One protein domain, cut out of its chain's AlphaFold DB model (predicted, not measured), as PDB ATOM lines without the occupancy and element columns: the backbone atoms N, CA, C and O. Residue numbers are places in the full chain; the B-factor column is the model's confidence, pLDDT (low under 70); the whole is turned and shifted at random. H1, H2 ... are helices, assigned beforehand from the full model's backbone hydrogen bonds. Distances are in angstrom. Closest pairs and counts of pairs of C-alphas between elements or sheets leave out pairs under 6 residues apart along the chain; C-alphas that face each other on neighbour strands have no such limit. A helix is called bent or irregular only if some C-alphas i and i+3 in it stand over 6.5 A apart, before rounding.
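Overview. This is residues 71 to 279 of the 279 residues of an uncharacterized protein of Amphimedon queenslandica (UniProt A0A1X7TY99). The long helix H3 runs through the middle, with the helical hairpin of H7 and H8 beside it and H9 folding back along H8 and crossing H3. Short helices H4, H5 and H6 gather toward one end of the longest axis, H1, H2 and long loops toward the other. The printed part has 209 residues with nine named helices, H1 to H9 in chain order, no named strand, class all helix. It is compact, with a radius of gyration of the C-alphas of 18.1 A and spans of 56, 38 and 37 A.

Arrangement. Start at the hub H3, residues 133 to 155: H7, residues 217 to 232, touches it at a shallow tilt of 16 degrees, opposite ways, closest at C-alphas 149 and 218, 6.4 A. H7 forms a hairpin with H8, residues 240 to 261, closest at C-alphas 221 and 253, 6.0 A. H9, residues 267 to 275, touches residues 136 to 141 of H3 alone, at a steep tilt of 56 degrees, closest at C-alphas 136 and 268, 4.9 A. H5, residues 187 to 191, touches H3, closest at C-alphas 147 and 190, 6.5 A. Irregular H6, residues 201 to 211, has C-alphas 207 and 210 7.6 A apart; with 3 pairs of C-alphas within 8 A it only just touches H4, residues 161 to 170. H2, residues 101 to 106, only just touches H9, with 3 such pairs; H1, residues 75 to 81, touches no helix. Every O i to N i+4 pair is within hydrogen-bond range in H1, H2, H4, H5, H7 and H9, but 15 of 19 in H3, 17 of 18 in H8 and 3 of 7 in H6, beside 4 of 8 O i to N i+3 pairs.

Along the chain. Find C-alpha 133 at (7.184, 7.849, -28.176); H3 runs 30.3 A to C-alpha 155. H8 spans 31.7 A; H9 ends at C-alpha 275, (15.566, 11.408, -27.469).

Size, cuts and confidence. The printed part has no cut; H1 to H2, H2 to H3 and H4 to H5 are long links. Look for pLDDT under 70 at residues 117 to 128, 193 to 201, 237 to 239 and 278 to 279.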
ATOM      1  N   ALA A  71      14.341  -2.361 -30.580       85.06
ATOM      2  CA  ALA A  71      13.512  -2.932 -29.529       85.06
ATOM      3  C   ALA A  71      13.045  -1.798 -28.609       85.06
ATOM      4  O   ALA A  71      13.855  -0.995 -28.146       85.06
ATOM      5  N   SER A  72      11.740  -1.737 -28.368       86.06
ATOM      6  CA  SER A  72      11.089  -0.736 -27.525       86.06
ATOM      7  C   SER A  72       9.986  -1.405 -26.709       86.06
ATOM      8  O   SER A  72       9.519  -2.499 -27.046       86.06
ATOM      9  N   GLY A  73       9.599  -0.768 -25.616       85.25
ATOM     10  CA  GLY A  73       8.521  -1.217 -24.758       85.25
ATOM     11  C   GLY A  73       8.084  -0.108 -23.819       85.25
ATOM     12  O   GLY A  73       8.821   0.853 -23.583       85.25
ATOM     13  N   ASP A  74       6.907  -0.287 -23.231       84.88
ATOM     14  CA  ASP A  74       6.411   0.600 -22.188       84.88
ATOM     15  C   ASP A  74       7.393   0.693 -21.004       84.88
ATOM     16  O   ASP A  74       8.309  -0.120 -20.837       84.88
ATOM     17  N   ASN A  75       7.196   1.689 -20.140       79.31
ATOM     18  CA  ASN A  75       8.135   1.979 -19.054       79.31
ATOM     19  C   ASN A  75       8.466   0.766 -18.180       79.31
ATOM     20  O   ASN A  75       9.624   0.573 -17.805       79.31
ATOM     21  N   LEU A  76       7.470  -0.061 -17.855       82.69
ATOM     22  CA  LEU A  76       7.686  -1.259 -17.047       82.69
ATOM     23  C   LEU A  76       8.329  -2.386 -17.858       82.69
ATOM     24  O   LEU A  76       9.266  -3.010 -17.363       82.69
ATOM     25  N   GLY A  77       7.882  -2.631 -19.090       82.88
ATOM     26  CA  GLY A  77       8.455  -3.635 -19.980       82.88
ATOM     27  C   GLY A  77       9.930  -3.379 -20.263       82.88
ATOM     28  O   GLY A  77      10.749  -4.278 -20.064       82.88
ATOM     29  N   SER A  78      10.285  -2.147 -20.627       82.75
ATOM     30  CA  SER A  78      11.671  -1.720 -20.865       82.75
ATOM     31  C   SER A  78      12.538  -1.857 -19.616       82.75
ATOM     32  O   SER A  78      13.627  -2.429 -19.674       82.75
ATOM     33  N   THR A  79      12.008  -1.452 -18.458       80.75
ATOM     34  CA  THR A  79      12.668  -1.631 -17.157       80.75
ATOM     35  C   THR A  79      12.944  -3.109 -16.870       80.75
ATOM     36  O   THR A  79      14.066  -3.468 -16.522       80.75
ATOM     37  N   TYR A  80      11.947  -3.985 -17.025       80.75
ATOM     38  CA  TYR A  80      12.077  -5.411 -16.709       80.75
ATOM     39  C   TYR A  80      12.998  -6.151 -17.675       80.75
ATOM     40  O   TYR A  80      13.761  -7.014 -17.243       80.75
ATOM     41  N   ILE A  81      12.962  -5.806 -18.965       79.44
ATOM     42  CA  ILE A  81      13.888  -6.353 -19.966       79.44
ATOM     43  C   ILE A  81      15.321  -5.905 -19.662       79.44
ATOM     44  O   ILE A  81      16.242  -6.717 -19.723       79.44
ATOM     45  N   GLY A  82      15.503  -4.644 -19.265       76.25
ATOM     46  CA  GLY A  82      16.789  -4.099 -18.831       76.25
ATOM     47  C   GLY A  82      17.219  -4.518 -17.420       76.25
ATOM     48  O   GLY A  82      18.276  -4.094 -16.975       76.25
ATOM     49  N   GLY A  83      16.422  -5.320 -16.700       76.69
ATOM     50  CA  GLY A  83      16.707  -5.766 -15.329       76.69
ATOM     51  C   GLY A  83      16.657  -4.669 -14.256       76.69
ATOM     52  O   GLY A  83      17.071  -4.886 -13.119       76.69
ATOM     53  N   TYR A  84      16.137  -3.491 -14.585       78.62
ATOM     54  CA  TYR A  84      16.044  -2.362 -13.670       78.62
ATOM     55  C   TYR A  84      14.917  -2.547 -12.637       78.62
ATOM     56  O   TYR A  84      13.974  -3.324 -12.805       78.62
ATOM     57  N   LYS A  85      14.991  -1.790 -11.534       81.38
ATOM     58  CA  LYS A  85      13.862  -1.644 -10.600       81.38
ATOM     59  C   LYS A  85      12.784  -0.769 -11.233       81.38
ATOM     60  O   LYS A  85      13.109   0.184 -11.931       81.38
ATOM     61  N   ALA A  86      11.519  -1.034 -10.899       80.44
ATOM     62  CA  ALA A  86      10.403  -0.180 -11.302       80.44
ATOM     63  C   ALA A  86      10.693   1.307 -10.987       80.44
ATOM     64  O   ALA A  86      11.213   1.593  -9.900       80.44
ATOM     65  N   PRO A  87      10.332   2.256 -11.876       77.88
ATOM     66  CA  PRO A  87      10.676   3.671 -11.710       77.88
ATOM     67  C   PRO A  87      10.240   4.272 -10.369       77.88
ATOM     68  O   PRO A  87      10.943   5.107  -9.804       77.88
ATOM     69  N   SER A  88       9.115   3.820  -9.809       78.88
ATOM     70  CA  SER A  88       8.630   4.259  -8.494       78.88
ATOM     71  C   SER A  88       9.617   3.945  -7.362       78.88
ATOM     72  O   SER A  88       9.819   4.777  -6.482       78.88
ATOM     73  N   SER A  89      10.298   2.799  -7.417       82.62
ATOM     74  CA  SER A  89      11.209   2.308  -6.371       82.62
ATOM     75  C   SER A  89      12.696   2.518  -6.683       82.62
ATOM     76  O   SER A  89      13.549   2.229  -5.842       82.62
ATOM     77  N   ALA A  90      13.036   2.974  -7.889       85.38
ATOM     78  CA  ALA A  90      14.419   3.191  -8.301       85.38
ATOM     79  C   ALA A  90      14.962   4.539  -7.792       85.38
ATOM     80  O   ALA A  90      14.256   5.545  -7.823       85.38
ATOM     81  N   PHE A  91      16.225   4.580  -7.351       86.75
ATOM     82  CA  PHE A  91      16.909   5.844  -7.031       86.75
ATOM     83  C   PHE A  91      17.304   6.595  -8.309       86.75
ATOM     84  O   PHE A  91      16.996   7.774  -8.471       86.75
ATOM     85  N   ARG A  92      17.930   5.877  -9.251       88.25
ATOM     86  CA  ARG A  92      18.178   6.357 -10.612       88.25
ATOM     87  C   ARG A  92      16.957   6.038 -11.462       88.25
ATOM     88  O   ARG A  92      16.621   4.865 -11.610       88.25
ATOM     89  N   LYS A  93      16.272   7.068 -11.954       87.19
ATOM     90  CA  LYS A  93      14.953   6.925 -12.592       87.19
ATOM     91  C   LYS A  93      15.042   6.585 -14.081       87.19
ATOM     92  O   LYS A  93      14.092   6.029 -14.615       87.19
ATOM     93  N   CYS A  94      16.166   6.904 -14.725       86.44
ATOM     94  CA  CYS A  94      16.375   6.713 -16.158       86.44
ATOM     95  C   CYS A  94      17.167   5.433 -16.465       86.44
ATOM     96  O   CYS A  94      18.127   5.092 -15.764       86.44
ATOM     97  N   GLN A  95      16.799   4.762 -17.558       82.25
ATOM     98  CA  GLN A  95      17.510   3.603 -18.112       82.25
ATOM     99  C   GLN A  95      18.656   3.972 -19.077       82.25
ATOM    100  O   GLN A  95      19.442   3.105 -19.446       82.25
ATOM    101  N   HIS A  96      18.780   5.245 -19.468       82.50
ATOM    102  CA  HIS A  96      19.811   5.733 -20.400       82.50
ATOM    103  C   HIS A  96      20.931   6.520 -19.703       82.50
ATOM    104  O   HIS A  96      22.072   6.528 -20.163       82.50
ATOM    105  N   CYS A  97      20.636   7.144 -18.563       87.19
ATOM    106  CA  CYS A  97      21.586   7.948 -17.796       87.19
ATOM    107  C   CYS A  97      21.494   7.642 -16.293       87.19
ATOM    108  O   CYS A  97      20.619   6.897 -15.839       87.19
ATOM    109  N   ILE A  98      22.397   8.226 -15.508       88.31
ATOM    110  CA  ILE A  98      22.419   8.081 -14.045       88.31
ATOM    111  C   ILE A  98      21.630   9.180 -13.312       88.31
ATOM    112  O   ILE A  98      21.911   9.452 -12.151       88.31
ATOM    113  N   ALA A  99      20.634   9.808 -13.939       90.31
ATOM    114  CA  ALA A  99      19.829  10.851 -13.299       90.31
ATOM    115  C   ALA A  99      18.945  10.310 -12.155       90.31
ATOM    116  O   ALA A  99      18.287   9.265 -12.271       90.31
ATOM    117  N   THR A 100      18.922  11.040 -11.042       92.62
ATOM    118  CA  THR A 100      17.905  10.948  -9.985       92.62
ATOM    119  C   THR A 100      16.666  11.766 -10.344       92.62
ATOM    120  O   THR A 100      16.665  12.529 -11.302       92.62
ATOM    121  N   ALA A 101      15.611  11.644  -9.534       91.12
ATOM    122  CA  ALA A 101      14.461  12.540  -9.641       91.12
ATOM    123  C   ALA A 101      14.838  14.018  -9.417       91.12
ATOM    124  O   ALA A 101      14.243  14.880 -10.047       91.12
ATOM    125  N   ASP A 102      15.818  14.315  -8.559       92.75
ATOM    126  CA  ASP A 102      16.254  15.693  -8.298       92.75
ATOM    127  C   ASP A 102      16.992  16.284  -9.506       92.75
ATOM    128  O   ASP A 102      16.659  17.380  -9.949       92.75
ATOM    129  N   ASP A 103      17.904  15.511 -10.109       93.94
ATOM    130  CA  ASP A 103      18.619  15.916 -11.328       93.94
ATOM    131  C   ASP A 103      17.626  16.245 -12.458       93.94
ATOM    132  O   ASP A 103      17.727  17.283 -13.104       93.94
ATOM    133  N   MET A 104      16.609  15.390 -12.642       93.00
ATOM    134  CA  MET A 104      15.565  15.568 -13.661       93.00
ATOM    135  C   MET A 104      14.704  16.817 -13.465       93.00
ATOM    136  O   MET A 104      14.057  17.236 -14.412       93.00
ATOM    137  N   ASN A 105      14.638  17.377 -12.256       92.75
ATOM    138  CA  ASN A 105      13.850  18.579 -11.975       92.75
ATOM    139  C   ASN A 105      14.676  19.869 -12.070       92.75
ATOM    140  O   ASN A 105      14.110  20.955 -11.960       92.75
ATOM    141  N   LYS A 106      15.998  19.765 -12.243       92.44
ATOM    142  CA  LYS A 106      16.924  20.910 -12.246       92.44
ATOM    143  C   LYS A 106      17.623  21.128 -13.578       92.44
ATOM    144  O   LYS A 106      18.106  22.226 -13.819       92.44
ATOM    145  N   GLU A 107      17.707  20.089 -14.396       94.06
ATOM    146  CA  GLU A 107      18.453  20.093 -15.642       94.06
ATOM    147  C   GLU A 107      17.611  19.477 -16.763       94.06
ATOM    148  O   GLU A 107      16.976  18.433 -16.580       94.06
ATOM    149  N   PHE A 108      17.626  20.116 -17.929       94.19
ATOM    150  CA  PHE A 108      16.880  19.694 -19.122       94.19
ATOM    151  C   PHE A 108      17.768  19.617 -20.357       94.19
ATOM    152  O   PHE A 108      17.351  19.051 -21.369       94.19
ATOM    153  N   ASN A 109      19.007  20.104 -20.271       91.00
ATOM    154  CA  ASN A 109      19.974  19.895 -21.318       91.00
ATOM    155  C   ASN A 109      20.413  18.434 -21.319       91.00
ATOM    156  O   ASN A 109      20.960  17.898 -20.349       91.00
ATOM    157  N   SER A 110      20.201  17.777 -22.452       86.56
ATOM    158  CA  SER A 110      20.512  16.364 -22.581       86.56
ATOM    159  C   SER A 110      21.988  16.067 -22.308       86.56
ATOM    160  O   SER A 110      22.266  15.034 -21.699       86.56
ATOM    161  N   HIS A 111      22.924  16.951 -22.673       87.88
ATOM    162  CA  HIS A 111      24.374  16.756 -22.538       87.88
ATOM    163  C   HIS A 111      24.878  16.834 -21.095       87.88
ATOM    164  O   HIS A 111      25.919  16.252 -20.793       87.88
ATOM    165  N   SER A 112      24.126  17.469 -20.195       90.19
ATOM    166  CA  SER A 112      24.462  17.552 -18.770       90.19
ATOM    167  C   SER A 112      24.321  16.212 -18.041       90.19
ATOM    168  O   SER A 112      24.873  16.018 -16.958       90.19
ATOM    169  N   PHE A 113      23.606  15.249 -18.630       89.56
ATOM    170  CA  PHE A 113      23.420  13.932 -18.036       89.56
ATOM    171  C   PHE A 113      24.552  12.970 -18.387       89.56
ATOM    172  O   PHE A 113      24.957  12.828 -19.541       89.56
ATOM    173  N   ILE A 114      25.021  12.230 -17.385       88.56
ATOM    174  CA  ILE A 114      26.041  11.199 -17.582       88.56
ATOM    175  C   ILE A 114      25.356   9.925 -18.109       88.56
ATOM    176  O   ILE A 114      24.504   9.358 -17.404       88.56
ATOM    177  N   PRO A 115      25.684   9.465 -19.334       84.94
ATOM    178  CA  PRO A 115      25.110   8.249 -19.893       84.94
ATOM    179  C   PRO A 115      25.594   7.022 -19.120       84.94
ATOM    180  O   PRO A 115      26.684   7.010 -18.546       84.94
ATOM    181  N   ARG A 116      24.791   5.958 -19.119       79.19
ATOM    182  CA  ARG A 116      25.226   4.661 -18.586       79.19
ATOM    183  C   ARG A 116      26.244   4.041 -19.550       79.19
ATOM    184  O   ARG A 116      25.935   3.843 -20.721       79.19
ATOM    185  N   THR A 117      27.446   3.735 -19.069       69.62
ATOM    186  CA  THR A 117      28.499   3.040 -19.838       69.62
ATOM    187  C   THR A 117      28.499   1.555 -19.515       69.62
ATOM    188  O   THR A 117      28.075   1.204 -18.423       69.62
ATOM    189  N   GLN A 118      29.018   0.701 -20.406       59.56
ATOM    190  CA  GLN A 118      29.147  -0.746 -20.163       59.56
ATOM    191  C   GLN A 118      29.939  -1.059 -18.868       59.56
ATOM    192  O   GLN A 118      29.529  -1.904 -18.078       59.56
ATOM    193  N   ASP A 119      30.972  -0.270 -18.554       55.09
ATOM    194  CA  ASP A 119      31.768  -0.433 -17.324       55.09
ATOM    195  C   ASP A 119      31.034   0.013 -16.038       55.09
ATOM    196  O   ASP A 119      31.250  -0.541 -14.964       55.09
ATOM    197  N   THR A 120      30.115   0.987 -16.117       57.97
ATOM    198  CA  THR A 120      29.215   1.355 -14.994       57.97
ATOM    199  C   THR A 120      27.949   0.480 -14.932       57.97
ATOM    200  O   THR A 120      27.080   0.679 -14.073       57.97
ATOM    201  N   HIS A 121      27.847  -0.493 -15.845       54.84
ATOM    202  CA  HIS A 121      26.669  -1.292 -16.199       54.84
ATOM    203  C   HIS A 121      26.851  -2.787 -15.928       54.84
ATOM    204  O   HIS A 121      25.869  -3.428 -15.556       54.84
ATOM    205  N   ASP A 122      28.085  -3.299 -15.902       48.31
ATOM    206  CA  ASP A 122      28.388  -4.637 -15.366       48.31
ATOM    207  C   ASP A 122      27.995  -4.782 -13.879       48.31
ATOM    208  O   ASP A 122      27.791  -5.890 -13.383       48.31
ATOM    209  N   HIS A 123      27.786  -3.665 -13.167       45.38
ATOM    210  CA  HIS A 123      27.209  -3.644 -11.818       45.38
ATOM    211  C   HIS A 123      25.671  -3.455 -11.785       45.38
ATOM    212  O   HIS A 123      25.064  -3.617 -10.728       45.38
ATOM    213  N   HIS A 124      25.016  -3.100 -12.905       47.00
ATOM    214  CA  HIS A 124      23.636  -2.577 -12.931       47.00
ATOM    215  C   HIS A 124      22.655  -3.162 -13.991       47.00
ATOM    216  O   HIS A 124      21.471  -2.855 -13.869       47.00
ATOM    217  N   ILE A 125      23.071  -4.054 -14.912       48.78
ATOM    218  CA  ILE A 125      22.256  -4.760 -15.955       48.78
ATOM    219  C   ILE A 125      22.092  -3.985 -17.304       48.78
ATOM    220  O   ILE A 125      22.356  -2.789 -17.373       48.78
ATOM    221  N   ARG A 126      21.736  -4.733 -18.382       55.03
ATOM    222  CA  ARG A 126      21.695  -4.483 -19.856       55.03
ATOM    223  C   ARG A 126      21.273  -3.073 -20.338       55.03
ATOM    224  O   ARG A 126      20.610  -2.308 -19.643       55.03
ATOM    225  N   LYS A 127      21.681  -2.727 -21.582       58.50
ATOM    226  CA  LYS A 127      21.380  -1.429 -22.232       58.50
ATOM    227  C   LYS A 127      19.856  -1.239 -22.277       58.50
ATOM    228  O   LYS A 127      19.148  -2.186 -22.616       58.50
ATOM    229  N   GLY A 128      19.371  -0.049 -21.914       65.69
ATOM    230  CA  GLY A 128      17.945   0.287 -21.982       65.69
ATOM    231  C   GLY A 128      17.401   0.189 -23.410       65.69
ATOM    232  O   GLY A 128      18.140   0.411 -24.370       65.69
ATOM    233  N   LEU A 129      16.119  -0.163 -23.540       78.06
ATOM    234  CA  LEU A 129      15.424  -0.191 -24.829       78.06
ATOM    235  C   LEU A 129      15.223   1.224 -25.381       78.06
ATOM    236  O   LEU A 129      15.254   2.188 -24.618       78.06
ATOM    237  N   ALA A 130      14.989   1.349 -26.689       80.00
ATOM    238  CA  ALA A 130      14.646   2.638 -27.283       80.00
ATOM    239  C   ALA A 130      13.358   3.195 -26.635       80.00
ATOM    240  O   ALA A 130      12.428   2.408 -26.403       80.00
ATOM    241  N   PRO A 131      13.274   4.510 -26.352       79.75
ATOM    242  CA  PRO A 131      12.088   5.127 -25.781       79.75
ATOM    243  C   PRO A 131      10.865   4.878 -26.642       79.75
ATOM    244  O   PRO A 131      10.947   4.785 -27.870       79.75
ATOM    245  N   ASP A 132       9.724   4.799 -25.981       86.56
ATOM    246  CA  ASP A 132       8.457   4.565 -26.639       86.56
ATOM    247  C   ASP A 132       7.733   5.904 -26.759       86.56
ATOM    248  O   ASP A 132       7.095   6.369 -25.820       86.56
ATOM    249  N   VAL A 133       7.818   6.542 -27.930       86.62
ATOM    250  CA  VAL A 133       7.184   7.849 -28.176       86.62
ATOM    251  C   VAL A 133       5.681   7.824 -27.870       86.62
ATOM    252  O   VAL A 133       5.143   8.819 -27.382       86.62
ATOM    253  N   MET A 134       4.993   6.701 -28.108       85.50
ATOM    254  CA  MET A 134       3.573   6.583 -27.779       85.50
ATOM    255  C   MET A 134       3.377   6.651 -26.264       85.50
ATOM    256  O   MET A 134       2.590   7.470 -25.798       85.50
ATOM    257  N   HIS A 135       4.104   5.851 -25.484       83.88
ATOM    258  CA  HIS A 135       3.904   5.797 -24.032       83.88
ATOM    259  C   HIS A 135       4.526   6.978 -23.272       83.88
ATOM    260  O   HIS A 135       3.966   7.430 -22.264       83.88
ATOM    261  N   ASP A 136       5.676   7.467 -23.725       88.19
ATOM    262  CA  ASP A 136       6.460   8.507 -23.062       88.19
ATOM    263  C   ASP A 136       5.955   9.901 -23.412       88.19
ATOM    264  O   ASP A 136       5.682  10.698 -22.513       88.19
ATOM    265  N   VAL A 137       5.760  10.182 -24.702       90.69
ATOM    266  CA  VAL A 137       5.311  11.498 -25.168       90.69
ATOM    267  C   VAL A 137       3.787  11.542 -25.179       90.69
ATOM    268  O   VAL A 137       3.193  12.221 -24.344       90.69
ATOM    269  N   LEU A 138       3.145  10.767 -26.059       88.00
ATOM    270  CA  LEU A 138       1.720  10.935 -26.378       88.00
ATOM    271  C   LEU A 138       0.779  10.544 -25.228       88.00
ATOM    272  O   LEU A 138      -0.177  11.264 -24.943       88.00
ATOM    273  N   GLU A 139       1.038   9.423 -24.555       85.75
ATOM    274  CA  GLU A 139       0.295   8.932 -23.380       85.75
ATOM    275  C   GLU A 139       0.951   9.349 -22.051       85.75
ATOM    276  O   GLU A 139       0.589   8.887 -20.965       85.75
ATOM    277  N   GLY A 140       1.986  10.179 -22.122       88.38
ATOM    278  CA  GLY A 140       2.764  10.611 -20.978       88.38
ATOM    279  C   GLY A 140       2.752  12.109 -20.825       88.38
ATOM    280  O   GLY A 140       1.839  12.665 -20.218       88.38
ATOM    281  N   VAL A 141       3.787  12.742 -21.363       91.94
ATOM    282  CA  VAL A 141       4.001  14.189 -21.275       91.94
ATOM    283  C   VAL A 141       2.799  14.966 -21.796       91.94
ATOM    284  O   VAL A 141       2.305  15.855 -21.109       91.94
ATOM    285  N   THR A 142       2.260  14.582 -22.954       91.69
ATOM    286  CA  THR A 142       1.140  15.300 -23.568       91.69
ATOM    287  C   THR A 142      -0.130  15.225 -22.728       91.69
ATOM    288  O   THR A 142      -0.805  16.235 -22.559       91.69
ATOM    289  N   GLN A 143      -0.450  14.062 -22.153       88.06
ATOM    290  CA  GLN A 143      -1.622  13.928 -21.273       88.06
ATOM    291  C   GLN A 143      -1.452  14.722 -19.987       88.06
ATOM    292  O   GLN A 143      -2.389  15.371 -19.520       88.06
ATOM    293  N   TYR A 144      -0.241  14.681 -19.433       90.56
ATOM    294  CA  TYR A 144       0.094  15.412 -18.227       90.56
ATOM    295  C   TYR A 144      -0.105  16.913 -18.439       90.56
ATOM    296  O   TYR A 144      -0.851  17.539 -17.688       90.56
ATOM    297  N   GLU A 145       0.524  17.482 -19.468       93.12
ATOM    298  CA  GLU A 145       0.446  18.915 -19.730       93.12
ATOM    299  C   GLU A 145      -0.958  19.352 -20.133       93.12
ATOM    300  O   GLU A 145      -1.442  20.346 -19.604       93.12
ATOM    301  N   VAL A 146      -1.654  18.610 -21.004       91.62
ATOM    302  CA  VAL A 146      -3.030  18.969 -21.387       91.62
ATOM    303  C   VAL A 146      -3.933  19.040 -20.166       91.62
ATOM    304  O   VAL A 146      -4.735  19.963 -20.054       91.62
ATOM    305  N   LYS A 147      -3.791  18.115 -19.217       89.38
ATOM    306  CA  LYS A 147      -4.569  18.163 -17.981       89.38
ATOM    307  C   LYS A 147      -4.278  19.425 -17.166       89.38
ATOM    308  O   LYS A 147      -5.219  20.075 -16.710       89.38
ATOM    309  N   GLU A 148      -3.008  19.783 -16.990       92.19
ATOM    310  CA  GLU A 148      -2.630  20.992 -16.247       92.19
ATOM    311  C   GLU A 148      -3.053  22.280 -16.971       92.19
ATOM    312  O   GLU A 148      -3.593  23.195 -16.347       92.19
ATOM    313  N   LEU A 149      -2.927  22.322 -18.298       93.94
ATOM    314  CA  LEU A 149      -3.424  23.412 -19.134       93.94
ATOM    315  C   LEU A 149      -4.938  23.580 -18.983       93.94
ATOM    316  O   LEU A 149      -5.428  24.688 -18.787       93.94
ATOM    317  N   LEU A 150      -5.701  22.488 -19.046       92.38
ATOM    318  CA  LEU A 150      -7.154  22.539 -18.895       92.38
ATOM    319  C   LEU A 150      -7.563  23.032 -17.505       92.38
ATOM    320  O   LEU A 150      -8.483  23.846 -17.408       92.38
ATOM    321  N   LYS A 151      -6.869  22.608 -16.441       91.75
ATOM    322  CA  LYS A 151      -7.079  23.153 -15.088       91.75
ATOM    323  C   LYS A 151      -6.863  24.664 -15.056       91.75
ATOM    324  O   LYS A 151      -7.702  25.369 -14.499       91.75
ATOM    325  N   HIS A 152      -5.785  25.150 -15.672       94.19
ATOM    326  CA  HIS A 152      -5.491  26.580 -15.764       94.19
ATOM    327  C   HIS A 152      -6.595  27.337 -16.519       94.19
ATOM    328  O   HIS A 152      -7.211  28.241 -15.961       94.19
ATOM    329  N   LEU A 153      -6.926  26.914 -17.743       94.50
ATOM    330  CA  LEU A 153      -7.915  27.595 -18.591       94.50
ATOM    331  C   LEU A 153      -9.325  27.606 -17.981       94.50
ATOM    332  O   LEU A 153     -10.074  28.567 -18.164       94.50
ATOM    333  N   ILE A 154      -9.705  26.544 -17.264       93.19
ATOM    334  CA  ILE A 154     -10.984  26.479 -16.542       93.19
ATOM    335  C   ILE A 154     -10.941  27.358 -15.287       93.19
ATOM    336  O   ILE A 154     -11.913  28.057 -15.001       93.19
ATOM    337  N   GLY A 155      -9.823  27.355 -14.554       93.12
ATOM    338  CA  GLY A 155      -9.614  28.197 -13.373       93.12
ATOM    339  C   GLY A 155      -9.700  29.691 -13.691       93.12
ATOM    340  O   GLY A 155     -10.420  30.423 -13.011       93.12
ATOM    341  N   GLU A 156      -9.072  30.111 -14.790       94.31
ATOM    342  CA  GLU A 156      -9.128  31.479 -15.330       94.31
ATOM    343  C   GLU A 156     -10.443  31.789 -16.069       94.31
ATOM    344  O   GLU A 156     -10.648  32.895 -16.568       94.31
ATOM    345  N   LYS A 157     -11.373  30.824 -16.129       93.75
ATOM    346  CA  LYS A 157     -12.688  30.942 -16.784       93.75
ATOM    347  C   LYS A 157     -12.611  31.287 -18.277       93.75
ATOM    348  O   LYS A 157     -13.565  31.830 -18.834       93.75
ATOM    349  N   VAL A 158     -11.507  30.934 -18.937       94.12
ATOM    350  CA  VAL A 158     -11.333  31.059 -20.394       94.12
ATOM    351  C   VAL A 158     -12.253  30.072 -21.119       94.12
ATOM    352  O   VAL A 158     -12.873  30.403 -22.132       94.12
ATOM    353  N   ILE A 159     -12.381  28.858 -20.578       93.56
ATOM    354  CA  ILE A 159     -13.303  27.816 -21.049       93.56
ATOM    355  C   ILE A 159     -14.006  27.143 -19.863       93.56
ATOM    356  O   ILE A 159     -13.596  27.285 -18.716       93.56
ATOM    357  N   THR A 160     -15.055  26.364 -20.138       91.94
ATOM    358  CA  THR A 160     -15.694  25.482 -19.149       91.94
ATOM    359  C   THR A 160     -15.637  24.034 -19.616       91.94
ATOM    360  O   THR A 160     -15.534  23.778 -20.820       91.94
ATOM    361  N   VAL A 161     -15.748  23.083 -18.682       90.31
ATOM    362  CA  VAL A 161     -15.833  21.648 -19.014       90.31
ATOM    363  C   VAL A 161     -16.992  21.376 -19.970       90.31
ATOM    364  O   VAL A 161     -16.800  20.693 -20.971       90.31
ATOM    365  N   ASP A 162     -18.157  21.980 -19.734       91.25
ATOM    366  CA  ASP A 162     -19.325  21.823 -20.608       91.25
ATOM    367  C   ASP A 162     -19.072  22.373 -22.017       91.25
ATOM    368  O   ASP A 162     -19.412  21.733 -23.010       91.25
ATOM    369  N   THR A 163     -18.414  23.533 -22.120       90.19
ATOM    370  CA  THR A 163     -18.050  24.126 -23.417       90.19
ATOM    371  C   THR A 163     -17.080  23.228 -24.179       90.19
ATOM    372  O   THR A 163     -17.220  23.046 -25.391       90.19
ATOM    373  N   LEU A 164     -16.089  22.665 -23.485       90.50
ATOM    374  CA  LEU A 164     -15.103  21.773 -24.085       90.50
ATOM    375  C   LEU A 164     -15.743  20.456 -24.530       90.50
ATOM    376  O   LEU A 164     -15.581  20.068 -25.683       90.50
ATOM    377  N   ASN A 165     -16.529  19.815 -23.664       91.50
ATOM    378  CA  ASN A 165     -17.247  18.582 -23.983       91.50
ATOM    379  C   ASN A 165     -18.233  18.783 -25.139       91.50
ATOM    380  O   ASN A 165     -18.229  17.991 -26.076       91.50
ATOM    381  N   GLY A 166     -18.992  19.882 -25.149       92.06
ATOM    382  CA  GLY A 166     -19.866  20.224 -26.274       92.06
ATOM    383  C   GLY A 166     -19.093  20.444 -27.578       92.06
ATOM    384  O   GLY A 166     -19.540  20.021 -28.645       92.06
ATOM    385  N   THR A 167     -17.895  21.038 -27.510       90.75
ATOM    386  CA  THR A 167     -17.012  21.181 -28.683       90.75
ATOM    387  C   THR A 167     -16.513  19.818 -29.162       90.75
ATOM    388  O   THR A 167     -16.576  19.543 -30.355       90.75
ATOM    389  N   ILE A 168     -16.085  18.933 -28.255       89.38
ATOM    390  CA  ILE A 168     -15.693  17.550 -28.578       89.38
ATOM    391  C   ILE A 168     -16.863  16.791 -29.215       89.38
ATOM    392  O   ILE A 168     -16.665  15.991 -30.121       89.38
ATOM    393  N   GLU A 169     -18.101  17.013 -28.779       89.56
ATOM    394  CA  GLU A 169     -19.256  16.323 -29.354       89.56
ATOM    395  C   GLU A 169     -19.621  16.791 -30.755       89.56
ATOM    396  O   GLU A 169     -19.974  15.961 -31.594       89.56
ATOM    397  N   THR A 170     -19.523  18.095 -30.994       90.62
ATOM    398  CA  THR A 170     -19.993  18.748 -32.222       90.62
ATOM    399  C   THR A 170     -18.902  18.947 -33.271       90.62
ATOM    400  O   THR A 170     -19.208  19.350 -34.393       90.62
ATOM    401  N   PHE A 171     -17.638  18.668 -32.937       89.62
ATOM    402  CA  PHE A 171     -16.519  18.840 -33.858       89.62
ATOM    403  C   PHE A 171     -16.721  18.003 -35.140       89.62
ATOM    404  O   PHE A 171     -17.120  16.838 -35.062       89.62
ATOM    405  N   PRO A 172     -16.451  18.565 -36.334       89.31
ATOM    406  CA  PRO A 172     -16.708  17.895 -37.606       89.31
ATOM    407  C   PRO A 172     -15.625  16.848 -37.924       89.31
ATOM    408  O   PRO A 172     -14.766  17.059 -38.779       89.31
ATOM    409  N   TYR A 173     -15.655  15.708 -37.232       85.75
ATOM    410  CA  TYR A 173     -14.739  14.595 -37.493       85.75
ATOM    411  C   TYR A 173     -14.974  13.990 -38.881       85.75
ATOM    412  O   TYR A 173     -16.109  13.708 -39.273       85.75
ATOM    413  N   CYS A 174     -13.891  13.720 -39.611       85.00
ATOM    414  CA  CYS A 174     -13.957  12.905 -40.820       85.00
ATOM    415  C   CYS A 174     -14.257  11.443 -40.456       85.00
ATOM    416  O   CYS A 174     -13.961  11.005 -39.346       85.00
ATOM    417  N   TYR A 175     -14.768  10.652 -41.404       81.50
ATOM    418  CA  TYR A 175     -15.058   9.223 -41.216       81.50
ATOM    419  C   TYR A 175     -13.881   8.431 -40.614       81.50
ATOM    420  O   TYR A 175     -14.100   7.541 -39.793       81.50
ATOM    421  N   SER A 176     -12.637   8.766 -40.980       78.19
ATOM    422  CA  SER A 176     -11.435   8.144 -40.409       78.19
ATOM    423  C   SER A 176     -11.195   8.496 -38.940       78.19
ATOM    424  O   SER A 176     -10.627   7.687 -38.218       78.19
ATOM    425  N   ASP A 177     -11.639   9.672 -38.502       79.88
ATOM    426  CA  ASP A 177     -11.295  10.255 -37.202       79.88
ATOM    427  C   ASP A 177     -12.380  10.008 -36.148       79.88
ATOM    428  O   ASP A 177     -12.146  10.214 -34.961       79.88
ATOM    429  N   VAL A 178     -13.568   9.538 -36.551       78.31
ATOM    430  CA  VAL A 178     -14.682   9.245 -35.628       78.31
ATOM    431  C   VAL A 178     -14.291   8.183 -34.594       78.31
ATOM    432  O   VAL A 178     -14.681   8.283 -33.433       78.31
ATOM    433  N   GLN A 179     -13.484   7.189 -34.986       74.75
ATOM    434  CA  GLN A 179     -12.949   6.180 -34.056       74.75
ATOM    435  C   GLN A 179     -11.913   6.769 -33.086       74.75
ATOM    436  O   GLN A 179     -11.633   6.197 -32.032       74.75
ATOM    437  N   ASP A 180     -11.377   7.942 -33.426       74.00
ATOM    438  CA  ASP A 180     -10.354   8.663 -32.689       74.00
ATOM    439  C   ASP A 180     -10.891   9.903 -31.957       74.00
ATOM    440  O   ASP A 180     -10.128  10.796 -31.581       74.00
ATOM    441  N   LYS A 181     -12.200   9.939 -31.688       78.88
ATOM    442  CA  LYS A 181     -12.828  10.998 -30.894       78.88
ATOM    443  C   LYS A 181     -12.225  11.057 -29.471       78.88
ATOM    444  O   LYS A 181     -12.123  10.012 -28.821       78.88
ATOM    445  N   PRO A 182     -11.833  12.247 -28.966       80.25
ATOM    446  CA  PRO A 182     -11.421  12.428 -27.575       80.25
ATOM    447  C   PRO A 182     -12.515  12.004 -26.592       80.25
ATOM    448  O   PRO A 182     -13.709  12.120 -26.878       80.25
ATOM    449  N   THR A 183     -12.106  11.528 -25.418       80.94
ATOM    450  CA  THR A 183     -13.061  11.137 -24.375       80.94
ATOM    451  C   THR A 183     -13.563  12.388 -23.668       80.94
ATOM    452  O   THR A 183     -12.777  13.285 -23.372       80.94
ATOM    453  N   LEU A 184     -14.862  12.437 -23.363       83.25
ATOM    454  CA  LEU A 184     -15.418  13.536 -22.581       83.25
ATOM    455  C   LEU A 184     -14.707  13.644 -21.236       83.25
ATOM    456  O   LEU A 184     -14.441  12.648 -20.558       83.25
ATOM    457  N   ILE A 185     -14.408  14.877 -20.863       82.75
ATOM    458  CA  ILE A 185     -13.653  15.187 -19.666       82.75
ATOM    459  C   ILE A 185     -14.637  15.333 -18.513       82.75
ATOM    460  O   ILE A 185     -15.611  16.082 -18.600       82.75
ATOM    461  N   SER A 186     -14.383  14.618 -17.418       79.56
ATOM    462  CA  SER A 186     -15.146  14.792 -16.184       79.56
ATOM    463  C   SER A 186     -14.392  15.717 -15.229       79.56
ATOM    464  O   SER A 186     -13.165  15.649 -15.119       79.56
ATOM    465  N   GLN A 187     -15.122  16.553 -14.485       76.75
ATOM    466  CA  GLN A 187     -14.526  17.422 -13.464       76.75
ATOM    467  C   GLN A 187     -13.765  16.610 -12.401       76.75
ATOM    468  O   GLN A 187     -12.740  17.048 -11.883       76.75
ATOM    469  N   THR A 188     -14.248  15.405 -12.095       75.19
ATOM    470  CA  THR A 188     -13.612  14.480 -11.154       75.19
ATOM    471  C   THR A 188     -12.261  13.990 -11.673       75.19
ATOM    472  O   THR A 188     -11.299  13.944 -10.909       75.19
ATOM    473  N   THR A 189     -12.163  13.669 -12.967       75.25
ATOM    474  CA  THR A 189     -10.909  13.214 -13.586       75.25
ATOM    475  C   THR A 189      -9.894  14.354 -13.671       75.25
ATOM    476  O   THR A 189      -8.748  14.169 -13.249       75.25
ATOM    477  N   LEU A 190     -10.335  15.562 -14.047       79.31
ATOM    478  CA  LEU A 190      -9.497  16.767 -14.032       79.31
ATOM    479  C   LEU A 190      -8.909  17.044 -12.650       79.31
ATOM    480  O   LEU A 190      -7.718  17.318 -12.529       79.31
ATOM    481  N   ASN A 191      -9.722  16.936 -11.601       78.56
ATOM    482  CA  ASN A 191      -9.292  17.229 -10.233       78.56
ATOM    483  C   ASN A 191      -8.510  16.083  -9.577       78.56
ATOM    484  O   ASN A 191      -7.938  16.270  -8.504       78.56
ATOM    485  N   SER A 192      -8.486  14.898 -10.188       79.06
ATOM    486  CA  SER A 192      -7.718  13.771  -9.663       79.06
ATOM    487  C   SER A 192      -6.210  14.042  -9.737       79.06
ATOM    488  O   SER A 192      -5.743  14.851 -10.542       79.06
ATOM    489  N   SER A 193      -5.421  13.325  -8.943       69.06
ATOM    490  CA  SER A 193      -3.961  13.293  -9.080       69.06
ATOM    491  C   SER A 193      -3.480  12.347 -10.188       69.06
ATOM    492  O   SER A 193      -2.286  12.297 -10.468       69.06
ATOM    493  N   ASP A 194      -4.383  11.595 -10.827       66.06
ATOM    494  CA  ASP A 194      -4.028  10.635 -11.871       66.06
ATOM    495  C   ASP A 194      -4.009  11.303 -13.251       66.06
ATOM    496  O   ASP A 194      -5.013  11.835 -13.716       66.06
ATOM    497  N   HIS A 195      -2.855  11.286 -13.911       61.59
ATOM    498  CA  HIS A 195      -2.656  11.876 -15.238       61.59
ATOM    499  C   HIS A 195      -2.880  10.864 -16.378       61.59
ATOM    500  O   HIS A 195      -2.510  11.138 -17.514       61.59
ATOM    501  N   SER A 196      -3.482   9.700 -16.096       56.03
ATOM    502  CA  SER A 196      -3.749   8.617 -17.059       56.03
ATOM    503  C   SER A 196      -4.852   8.900 -18.094       56.03
ATOM    504  O   SER A 196      -5.296   7.980 -18.789       56.03
ATOM    505  N   GLU A 197      -5.312  10.148 -18.225       56.88
ATOM    506  CA  GLU A 197      -6.317  10.488 -19.229       56.88
ATOM    507  C   GLU A 197      -5.793  10.184 -20.637       56.88
ATOM    508  O   GLU A 197      -4.644  10.451 -20.961       56.88
ATOM    509  N   LYS A 198      -6.638   9.595 -21.485       61.94
ATOM    510  CA  LYS A 198      -6.305   9.261 -22.877       61.94
ATOM    511  C   LYS A 198      -6.901  10.302 -23.817       61.94
ATOM    512  O   LYS A 198      -7.743   9.980 -24.659       61.94
ATOM    513  N   GLN A 199      -6.529  11.565 -23.639       62.34
ATOM    514  CA  GLN A 199      -7.005  12.643 -24.497       62.34
ATOM    515  C   GLN A 199      -6.247  12.659 -25.820       62.34
ATOM    516  O   GLN A 199      -5.023  12.706 -25.878       62.34
ATOM    517  N   LYS A 200      -6.972  12.641 -26.936       68.06
ATOM    518  CA  LYS A 200      -6.358  12.742 -28.263       68.06
ATOM    519  C   LYS A 200      -6.105  14.213 -28.579       68.06
ATOM    520  O   LYS A 200      -6.981  14.936 -29.042       68.06
ATOM    521  N   VAL A 201      -4.880  14.644 -28.293       66.75
ATOM    522  CA  VAL A 201      -4.460  16.056 -28.249       66.75
ATOM    523  C   VAL A 201      -4.409  16.726 -29.621       66.75
ATOM    524  O   VAL A 201      -4.530  17.944 -29.719       66.75
ATOM    525  N   ARG A 202      -4.337  15.936 -30.699       75.50
ATOM    526  CA  ARG A 202      -4.218  16.420 -32.083       75.50
ATOM    527  C   ARG A 202      -5.253  17.485 -32.464       75.50
ATOM    528  O   ARG A 202      -4.938  18.389 -33.229       75.50
ATOM    529  N   PHE A 203      -6.480  17.385 -31.955       82.94
ATOM    530  CA  PHE A 203      -7.552  18.320 -32.309       82.94
ATOM    531  C   PHE A 203      -7.708  19.487 -31.334       82.94
ATOM    532  O   PHE A 203      -8.384  20.461 -31.665       82.94
ATOM    533  N   LEU A 204      -7.074  19.429 -30.160       87.50
ATOM    534  CA  LEU A 204      -7.275  20.412 -29.100       87.50
ATOM    535  C   LEU A 204      -6.914  21.850 -29.537       87.50
ATOM    536  O   LEU A 204      -7.756  22.731 -29.345       87.50
ATOM    537  N   PRO A 205      -5.771  22.112 -30.217       90.38
ATOM    538  CA  PRO A 205      -5.464  23.447 -30.741       90.38
ATOM    539  C   PRO A 205      -6.554  24.019 -31.652       90.38
ATOM    540  O   PRO A 205      -6.860  25.207 -31.591       90.38
ATOM    541  N   ILE A 206      -7.181  23.170 -32.468       89.44
ATOM    542  CA  ILE A 206      -8.212  23.576 -33.431       89.44
ATOM    543  C   ILE A 206      -9.561  23.780 -32.725       89.44
ATOM    544  O   ILE A 206     -10.307  24.699 -33.059       89.44
ATOM    545  N   MET A 207      -9.866  22.955 -31.721       89.25
ATOM    546  CA  MET A 207     -11.120  23.007 -30.967       89.25
ATOM    547  C   MET A 207     -11.241  24.261 -30.103       89.25
ATOM    548  O   MET A 207     -12.286  24.909 -30.114       89.25
ATOM    549  N   ILE A 208     -10.193  24.613 -29.353       90.88
ATOM    550  CA  ILE A 208     -10.267  25.683 -28.343       90.88
ATOM    551  C   ILE A 208      -9.297  26.838 -28.570       90.88
ATOM    552  O   ILE A 208      -9.451  27.872 -27.926       90.88
ATOM    553  N   GLY A 209      -8.356  26.735 -29.513       92.06
ATOM    554  CA  GLY A 209      -7.324  27.760 -29.706       92.06
ATOM    555  C   GLY A 209      -7.864  29.144 -30.072       92.06
ATOM    556  O   GLY A 209      -7.246  30.148 -29.743       92.06
ATOM    557  N   HIS A 210      -9.049  29.230 -30.684       92.94
ATOM    558  CA  HIS A 210      -9.706  30.510 -30.980       92.94
ATOM    559  C   HIS A 210     -10.250  31.234 -29.733       92.94
ATOM    560  O   HIS A 210     -10.599  32.409 -29.823       92.94
ATOM    561  N   LYS A 211     -10.347  30.545 -28.589       92.56
ATOM    562  CA  LYS A 211     -10.840  31.094 -27.314       92.56
ATOM    563  C   LYS A 211      -9.716  31.574 -26.394       92.56
ATOM    564  O   LYS A 211     -10.003  32.196 -25.379       92.56
ATOM    565  N   ILE A 212      -8.464  31.267 -26.725       94.50
ATOM    566  CA  ILE A 212      -7.308  31.452 -25.846       94.50
ATOM    567  C   ILE A 212      -6.444  32.585 -26.396       94.50
ATOM    568  O   ILE A 212      -6.260  32.713 -27.610       94.50
ATOM    569  N   SER A 213      -5.919  33.435 -25.511       94.69
ATOM    570  CA  SER A 213      -5.024  34.510 -25.935       94.69
ATOM    571  C   SER A 213      -3.736  33.935 -26.514       94.69
ATOM    572  O   SER A 213      -3.110  33.054 -25.934       94.69
ATOM    573  N   ARG A 214      -3.259  34.506 -27.624       92.00
ATOM    574  CA  ARG A 214      -1.937  34.157 -28.164       92.00
ATOM    575  C   ARG A 214      -0.794  34.566 -27.235       92.00
ATOM    576  O   ARG A 214       0.301  34.055 -27.400       92.00
ATOM    577  N   SER A 215      -1.018  35.482 -26.298       94.38
ATOM    578  CA  SER A 215      -0.009  35.889 -25.315       94.38
ATOM    579  C   SER A 215      -0.016  35.034 -24.046       94.38
ATOM    580  O   SER A 215       0.741  35.333 -23.128       94.38
ATOM    581  N   ASP A 216      -0.907  34.045 -23.952       96.44
ATOM    582  CA  ASP A 216      -1.012  33.171 -22.787       96.44
ATOM    583  C   ASP A 216       0.215  32.240 -22.711       96.44
ATOM    584  O   ASP A 216       0.471  31.499 -23.667       96.44
ATOM    585  N   PRO A 217       1.010  32.287 -21.628       97.50
ATOM    586  CA  PRO A 217       2.258  31.537 -21.555       97.50
ATOM    587  C   PRO A 217       2.034  30.023 -21.428       97.50
ATOM    588  O   PRO A 217       2.802  29.254 -22.005       97.50
ATOM    589  N   HIS A 218       0.964  29.578 -20.758       97.50
ATOM    590  CA  HIS A 218       0.588  28.163 -20.667       97.50
ATOM    591  C   HIS A 218       0.206  27.612 -22.041       97.50
ATOM    592  O   HIS A 218       0.616  26.510 -22.411       97.50
ATOM    593  N   TRP A 219      -0.514  28.404 -22.836       96.81
ATOM    594  CA  TRP A 219      -0.843  28.063 -24.217       96.81
ATOM    595  C   TRP A 219       0.388  28.019 -25.122       96.81
ATOM    596  O   TRP A 219       0.521  27.098 -25.925       96.81
ATOM    597  N   GLN A 220       1.304  28.984 -24.996       97.38
ATOM    598  CA  GLN A 220       2.551  28.985 -25.768       97.38
ATOM    599  C   GLN A 220       3.423  27.769 -25.449       97.38
ATOM    600  O   GLN A 220       3.937  27.140 -26.373       97.38
ATOM    601  N   ASN A 221       3.526  27.388 -24.172       97.50
ATOM    602  CA  ASN A 221       4.242  26.177 -23.776       97.50
ATOM    603  C   ASN A 221       3.609  24.916 -24.393       97.50
ATOM    604  O   ASN A 221       4.304  24.097 -24.989       97.50
ATOM    605  N   PHE A 222       2.278  24.822 -24.392       96.50
ATOM    606  CA  PHE A 222       1.569  23.714 -25.035       96.50
ATOM    607  C   PHE A 222       1.765  23.661 -26.564       96.50
ATOM    608  O   PHE A 222       1.910  22.585 -27.152       96.50
ATOM    609  N   LEU A 223       1.793  24.813 -27.242       95.56
ATOM    610  CA  LEU A 223       2.103  24.873 -28.676       95.56
ATOM    611  C   LEU A 223       3.556  24.469 -28.966       95.56
ATOM    612  O   LEU A 223       3.828  23.839 -29.995       95.56
ATOM    613  N   LEU A 224       4.481  24.778 -28.056       96.69
ATOM    614  CA  LEU A 224       5.860  24.306 -28.123       96.69
ATOM    615  C   LEU A 224       5.921  22.776 -27.989       96.69
ATOM    616  O   LEU A 224       6.595  22.139 -28.800       96.69
ATOM    617  N   LEU A 225       5.142  22.164 -27.086       95.88
ATOM    618  CA  LEU A 225       5.004  20.702 -27.033       95.88
ATOM    619  C   LEU A 225       4.464  20.125 -28.348       95.88
ATOM    620  O   LEU A 225       4.994  19.130 -28.843       95.88
ATOM    621  N   CYS A 226       3.433  20.738 -28.935       93.94
ATOM    622  CA  CYS A 226       2.898  20.298 -30.229       93.94
ATOM    623  C   CYS A 226       3.981  20.331 -31.319       93.94
ATOM    624  O   CYS A 226       4.118  19.375 -32.078       93.94
ATOM    625  N   THR A 227       4.807  21.380 -31.330       94.00
ATOM    626  CA  THR A 227       5.944  21.508 -32.255       94.00
ATOM    627  C   THR A 227       6.971  20.395 -32.038       94.00
ATOM    628  O   THR A 227       7.443  19.791 -33.000       94.00
ATOM    629  N   ILE A 228       7.291  20.073 -30.782       94.12
ATOM    630  CA  ILE A 228       8.187  18.959 -30.443       94.12
ATOM    631  C   ILE A 228       7.624  17.627 -30.956       94.12
ATOM    632  O   ILE A 228       8.360  16.840 -31.551       94.12
ATOM    633  N   ILE A 229       6.326  17.375 -30.766       92.38
ATOM    634  CA  ILE A 229       5.657  16.157 -31.249       92.38
ATOM    635  C   ILE A 229       5.729  16.061 -32.774       92.38
ATOM    636  O   ILE A 229       6.050  14.994 -33.295       92.38
ATOM    637  N   ASP A 230       5.483  17.162 -33.486       89.94
ATOM    638  CA  ASP A 230       5.565  17.200 -34.949       89.94
ATOM    639  C   ASP A 230       6.983  16.883 -35.449       89.94
ATOM    640  O   ASP A 230       7.142  16.157 -36.433       89.94
ATOM    641  N   VAL A 231       8.017  17.366 -34.749       90.19
ATOM    642  CA  VAL A 231       9.417  17.033 -35.051       90.19
ATOM    643  C   VAL A 231       9.703  15.555 -34.768       90.19
ATOM    644  O   VAL A 231      10.260  14.876 -35.626       90.19
ATOM    645  N   ILE A 232       9.304  15.026 -33.608       88.69
ATOM    646  CA  ILE A 232       9.556  13.623 -33.224       88.69
ATOM    647  C   ILE A 232       8.859  12.642 -34.180       88.69
ATOM    648  O   ILE A 232       9.413  11.592 -34.501       88.69
ATOM    649  N   LEU A 233       7.646  12.965 -34.635       87.06
ATOM    650  CA  LEU A 233       6.854  12.109 -35.523       87.06
ATOM    651  C   LEU A 233       7.151  12.332 -37.014       87.06
ATOM    652  O   LEU A 233       6.514  11.702 -37.867       87.06
ATOM    653  N   ALA A 234       8.106  13.204 -37.352       85.69
ATOM    654  CA  ALA A 234       8.491  13.445 -38.733       85.69
ATOM    655  C   ALA A 234       9.043  12.152 -39.373       85.69
ATOM    656  O   ALA A 234       9.912  11.494 -38.804       85.69
ATOM    657  N   PRO A 235       8.591  11.774 -40.587       75.88
ATOM    658  CA  PRO A 235       8.982  10.510 -41.217       75.88
ATOM    659  C   PRO A 235      10.465  10.454 -41.610       75.88
ATOM    660  O   PRO A 235      11.002   9.368 -41.817       75.88
ATOM    661  N   VAL A 236      11.109  11.614 -41.764       74.94
ATOM    662  CA  VAL A 236      12.530  11.747 -42.088       74.94
ATOM    663  C   VAL A 236      13.083  12.933 -41.313       74.94
ATOM    664  O   VAL A 236      12.581  14.050 -41.453       74.94
ATOM    665  N   LEU A 237      14.141  12.696 -40.537       69.38
ATOM    666  CA  LEU A 237      14.907  13.753 -39.890       69.38
ATOM    667  C   LEU A 237      16.168  14.046 -40.710       69.38
ATOM    668  O   LEU A 237      17.061  13.217 -40.840       69.38
ATOM    669  N   SER A 238      16.210  15.226 -41.320       61.34
ATOM    670  CA  SER A 238      17.119  15.560 -42.415       61.34
ATOM    671  C   SER A 238      18.574  15.854 -42.028       61.34
ATOM    672  O   SER A 238      19.391  15.957 -42.938       61.34
ATOM    673  N   SER A 239      18.945  16.055 -40.757       67.56
ATOM    674  CA  SER A 239      20.323  16.430 -40.361       67.56
ATOM    675  C   SER A 239      20.535  16.380 -38.843       67.56
ATOM    676  O   SER A 239      19.578  16.544 -38.088       67.56
ATOM    677  N   SER A 240      21.798  16.326 -38.399       73.00
ATOM    678  CA  SER A 240      22.213  16.560 -36.999       73.00
ATOM    679  C   SER A 240      21.662  17.869 -36.412       73.00
ATOM    680  O   SER A 240      21.334  17.934 -35.231       73.00
ATOM    681  N   ILE A 241      21.463  18.890 -37.253       73.88
ATOM    682  CA  ILE A 241      20.850  20.175 -36.883       73.88
ATOM    683  C   ILE A 241      19.442  19.992 -36.299       73.88
ATOM    684  O   ILE A 241      19.094  20.684 -35.347       73.88
ATOM    685  N   MET A 242      18.633  19.060 -36.818       79.31
ATOM    686  CA  MET A 242      17.290  18.836 -36.273       79.31
ATOM    687  C   MET A 242      17.317  18.158 -34.903       79.31
ATOM    688  O   MET A 242      16.443  18.435 -34.090       79.31
ATOM    689  N   ILE A 243      18.332  17.341 -34.615       82.25
ATOM    690  CA  ILE A 243      18.519  16.745 -33.285       82.25
ATOM    691  C   ILE A 243      18.900  17.835 -32.274       82.25
ATOM    692  O   ILE A 243      18.321  17.899 -31.191       82.25
ATOM    693  N   SER A 244      19.812  18.744 -32.641       86.38
ATOM    694  CA  SER A 244      20.157  19.902 -31.801       86.38
ATOM    695  C   SER A 244      18.972  20.847 -31.604       86.38
ATOM    696  O   SER A 244      18.742  21.318 -30.494       86.38
ATOM    697  N   TYR A 245      18.190  21.092 -32.657       90.44
ATOM    698  CA  TYR A 245      16.975  21.898 -32.574       90.44
ATOM    699  C   TYR A 245      15.941  21.263 -31.641       90.44
ATOM    700  O   TYR A 245      15.417  21.940 -30.762       90.44
ATOM    701  N   LEU A 246      15.706  19.952 -31.763       91.38
ATOM    702  CA  LEU A 246      14.831  19.207 -30.860       91.38
ATOM    703  C   LEU A 246      15.293  19.320 -29.400       91.38
ATOM    704  O   LEU A 246      14.462  19.548 -28.526       91.38
ATOM    705  N   ALA A 247      16.602  19.212 -29.139       91.94
ATOM    706  CA  ALA A 247      17.159  19.382 -27.796       91.94
ATOM    707  C   ALA A 247      16.825  20.762 -27.209       91.94
ATOM    708  O   ALA A 247      16.366  20.841 -26.073       91.94
ATOM    709  N   MET A 248      16.999  21.826 -28.001       93.75
ATOM    710  CA  MET A 248      16.676  23.193 -27.582       93.75
ATOM    711  C   MET A 248      15.185  23.363 -27.287       93.75
ATOM    712  O   MET A 248      14.832  23.878 -26.233       93.75
ATOM    713  N   LEU A 249      14.304  22.881 -28.174       95.88
ATOM    714  CA  LEU A 249      12.857  22.981 -27.957       95.88
ATOM    715  C   LEU A 249      12.427  22.270 -26.670       95.88
ATOM    716  O   LEU A 249      11.597  22.788 -25.929       95.88
ATOM    717  N   ILE A 250      12.981  21.084 -26.404       95.62
ATOM    718  CA  ILE A 250      12.674  20.304 -25.201       95.62
ATOM    719  C   ILE A 250      13.157  21.032 -23.944       95.62
ATOM    720  O   ILE A 250      12.403  21.102 -22.971       95.62
ATOM    721  N   GLU A 251      14.374  21.579 -23.966       95.62
ATOM    722  CA  GLU A 251      14.947  22.347 -22.857       95.62
ATOM    723  C   GLU A 251      14.109  23.595 -22.542       95.62
ATOM    724  O   GLU A 251      13.704  23.780 -21.390       95.62
ATOM    725  N   ASP A 252      13.766  24.388 -23.564       96.50
ATOM    726  CA  ASP A 252      12.913  25.576 -23.433       96.50
ATOM    727  C   ASP A 252      11.538  25.205 -22.861       96.50
ATOM    728  O   ASP A 252      11.069  25.799 -21.887       96.50
ATOM    729  N   HIS A 253      10.922  24.155 -23.412       97.19
ATOM    730  CA  HIS A 253       9.626  23.655 -22.971       97.19
ATOM    731  C   HIS A 253       9.630  23.242 -21.499       97.19
ATOM    732  O   HIS A 253       8.760  23.637 -20.730       97.19
ATOM    733  N   HIS A 254      10.595  22.424 -21.079       96.38
ATOM    734  CA  HIS A 254      10.616  21.900 -19.710       96.38
ATOM    735  C   HIS A 254      10.927  23.006 -18.699       96.38
ATOM    736  O   HIS A 254      10.354  23.028 -17.606       96.38
ATOM    737  N   THR A 255      11.782  23.952 -19.091       95.50
ATOM    738  CA  THR A 255      12.124  25.127 -18.290       95.50
ATOM    739  C   THR A 255      10.897  25.988 -18.006       95.50
ATOM    740  O   THR A 255      10.666  26.359 -16.852       95.50
ATOM    741  N   GLU A 256      10.093  26.301 -19.023       96.31
ATOM    742  CA  GLU A 256       8.870  27.089 -18.839       96.31
ATOM    743  C   GLU A 256       7.766  26.278 -18.154       96.31
ATOM    744  O   GLU A 256       7.109  26.784 -17.244       96.31
ATOM    745  N   PHE A 257       7.624  24.994 -18.481       96.44
ATOM    746  CA  PHE A 257       6.641  24.106 -17.864       96.44
ATOM    747  C   PHE A 257       6.725  24.097 -16.325       96.44
ATOM    748  O   PHE A 257       5.716  24.298 -15.644       96.44
ATOM    749  N   ILE A 258       7.922  23.935 -15.747       94.38
ATOM    750  CA  ILE A 258       8.082  23.947 -14.280       94.38
ATOM    751  C   ILE A 258       7.711  25.307 -13.687       94.38
ATOM    752  O   ILE A 258       7.064  25.360 -12.639       94.38
ATOM    753  N   LYS A 259       8.096  26.406 -14.346       94.44
ATOM    754  CA  LYS A 259       7.786  27.768 -13.882       94.44
ATOM    755  C   LYS A 259       6.285  28.050 -13.904       94.44
ATOM    756  O   LYS A 259       5.790  28.733 -13.013       94.44
ATOM    757  N   LEU A 260       5.578  27.543 -14.913       96.06
ATOM    758  CA  LEU A 260       4.162  27.828 -15.152       96.06
ATOM    759  C   LEU A 260       3.223  26.980 -14.297       96.06
ATOM    760  O   LEU A 260       2.195  27.482 -13.835       96.06
ATOM    761  N   TYR A 261       3.557  25.705 -14.097       92.94
ATOM    762  CA  TYR A 261       2.679  24.744 -13.424       92.94
ATOM    763  C   TYR A 261       3.128  24.393 -12.000       92.94
ATOM    764  O   TYR A 261       2.372  23.751 -11.274       92.94
ATOM    765  N   PHE A 262       4.336  24.797 -11.584       89.00
ATOM    766  CA  PHE A 262       4.913  24.490 -10.265       89.00
ATOM    767  C   PHE A 262       4.865  22.992  -9.916       89.00
ATOM    768  O   PHE A 262       4.706  22.605  -8.756       89.00
ATOM    769  N   CYS A 263       4.982  22.139 -10.935       85.75
ATOM    770  CA  CYS A 263       4.874  20.693 -10.813       85.75
ATOM    771  C   CYS A 263       6.195  20.010 -11.177       85.75
ATOM    772  O   CYS A 263       7.039  20.563 -11.881       85.75
ATOM    773  N   ALA A 264       6.386  18.805 -10.642       85.62
ATOM    774  CA  ALA A 264       7.617  18.057 -10.835       85.62
ATOM    775  C   ALA A 264       7.634  17.337 -12.188       85.62
ATOM    776  O   ALA A 264       6.655  16.709 -12.598       85.62
ATOM    777  N   ILE A 265       8.801  17.340 -12.823       88.19
ATOM    778  CA  ILE A 265       9.097  16.562 -14.023       88.19
ATOM    779  C   ILE A 265       9.057  15.076 -13.679       88.19
ATOM    780  O   ILE A 265       9.752  14.586 -12.781       88.19
ATOM    781  N   THR A 266       8.222  14.341 -14.409       89.25
ATOM    782  CA  THR A 266       8.152  12.881 -14.297       89.25
ATOM    783  C   THR A 266       9.259  12.228 -15.134       89.25
ATOM    784  O   THR A 266       9.782  12.851 -16.060       89.25
ATOM    785  N   PRO A 267       9.597  10.945 -14.900       88.81
ATOM    786  CA  PRO A 267      10.563  10.242 -15.745       88.81
ATOM    787  C   PRO A 267      10.227  10.278 -17.246       88.81
ATOM    788  O   PRO A 267      11.141  10.264 -18.060       88.81
ATOM    789  N   LYS A 268       8.939  10.386 -17.615       89.94
ATOM    790  CA  LYS A 268       8.502  10.477 -19.017       89.94
ATOM    791  C   LYS A 268       8.972  11.761 -19.710       89.94
ATOM    792  O   LYS A 268       9.442  11.703 -20.839       89.94
ATOM    793  N   PHE A 269       8.919  12.899 -19.013       92.38
ATOM    794  CA  PHE A 269       9.502  14.156 -19.501       92.38
ATOM    795  C   PHE A 269      11.013  14.000 -19.703       92.38
ATOM    796  O   PHE A 269      11.549  14.336 -20.753       92.38
ATOM    797  N   HIS A 270      11.707  13.371 -18.751       91.88
ATOM    798  CA  HIS A 270      13.135  13.116 -18.918       91.88
ATOM    799  C   HIS A 270      13.451  12.189 -20.107       91.88
ATOM    800  O   HIS A 270      14.473  12.373 -20.765       91.88
ATOM    801  N   TYR A 271      12.592  11.223 -20.443       89.62
ATOM    802  CA  TYR A 271      12.800  10.416 -21.646       89.62
ATOM    803  C   TYR A 271      12.763  11.250 -22.932       89.62
ATOM    804  O   TYR A 271      13.552  10.959 -23.832       89.62
ATOM    805  N   MET A 272      11.988  12.342 -22.989       91.25
ATOM    806  CA  MET A 272      12.069  13.299 -24.102       91.25
ATOM    807  C   MET A 272      13.459  13.920 -24.214       91.25
ATOM    808  O   MET A 272      14.033  13.924 -25.297       91.25
ATOM    809  N   VAL A 273      14.044  14.350 -23.094       91.06
ATOM    810  CA  VAL A 273      15.421  14.874 -23.055       91.06
ATOM    811  C   VAL A 273      16.421  13.850 -23.606       91.06
ATOM    812  O   VAL A 273      17.385  14.210 -24.278       91.06
ATOM    813  N   THR A 274      16.195  12.553 -23.378       85.69
ATOM    814  CA  THR A 274      17.086  11.509 -23.909       85.69
ATOM    815  C   THR A 274      16.923  11.233 -25.405       85.69
ATOM    816  O   THR A 274      17.868  10.728 -26.012       85.69
ATOM    817  N   LEU A 275      15.787  11.592 -26.024       83.44
ATOM    818  CA  LEU A 275      15.566  11.408 -27.469       83.44
ATOM    819  C   LEU A 275      16.586  12.183 -28.304       83.44
ATOM    820  O   LEU A 275      17.001  11.712 -29.358       83.44
ATOM    821  N   SER A 276      17.048  13.337 -27.818       76.69
ATOM    822  CA  SER A 276      18.020  14.167 -28.531       76.69
ATOM    823  C   SER A 276      19.474  13.675 -28.419       76.69
ATOM    824  O   SER A 276      20.389  14.430 -28.735       76.69
ATOM    825  N   ARG A 277      19.711  12.460 -27.900       73.88
ATOM    826  CA  ARG A 277      21.049  11.847 -27.744       73.88
ATOM    827  C   ARG A 277      21.168  10.451 -28.355       73.88
ATOM    828  O   ARG A 277      22.165   9.775 -28.108       73.88
ATOM    829  N   MET A 278      20.147   9.985 -29.069       60.94
ATOM    830  CA  MET A 278      20.159   8.651 -29.668       60.94
ATOM    831  C   MET A 278      20.775   8.725 -31.060       60.94
ATOM    832  O   MET A 278      20.076   9.031 -32.022       60.94
ATOM    833  N   ASP A 279      22.083   8.482 -31.111       44.97
ATOM    834  CA  ASP A 279      22.838   8.178 -32.332       44.97
ATOM    835  C   ASP A 279      22.787   6.673 -32.647       44.97
ATOM    836  O   ASP A 279      22.904   5.857 -31.695       44.97
TER     837      ASP A 279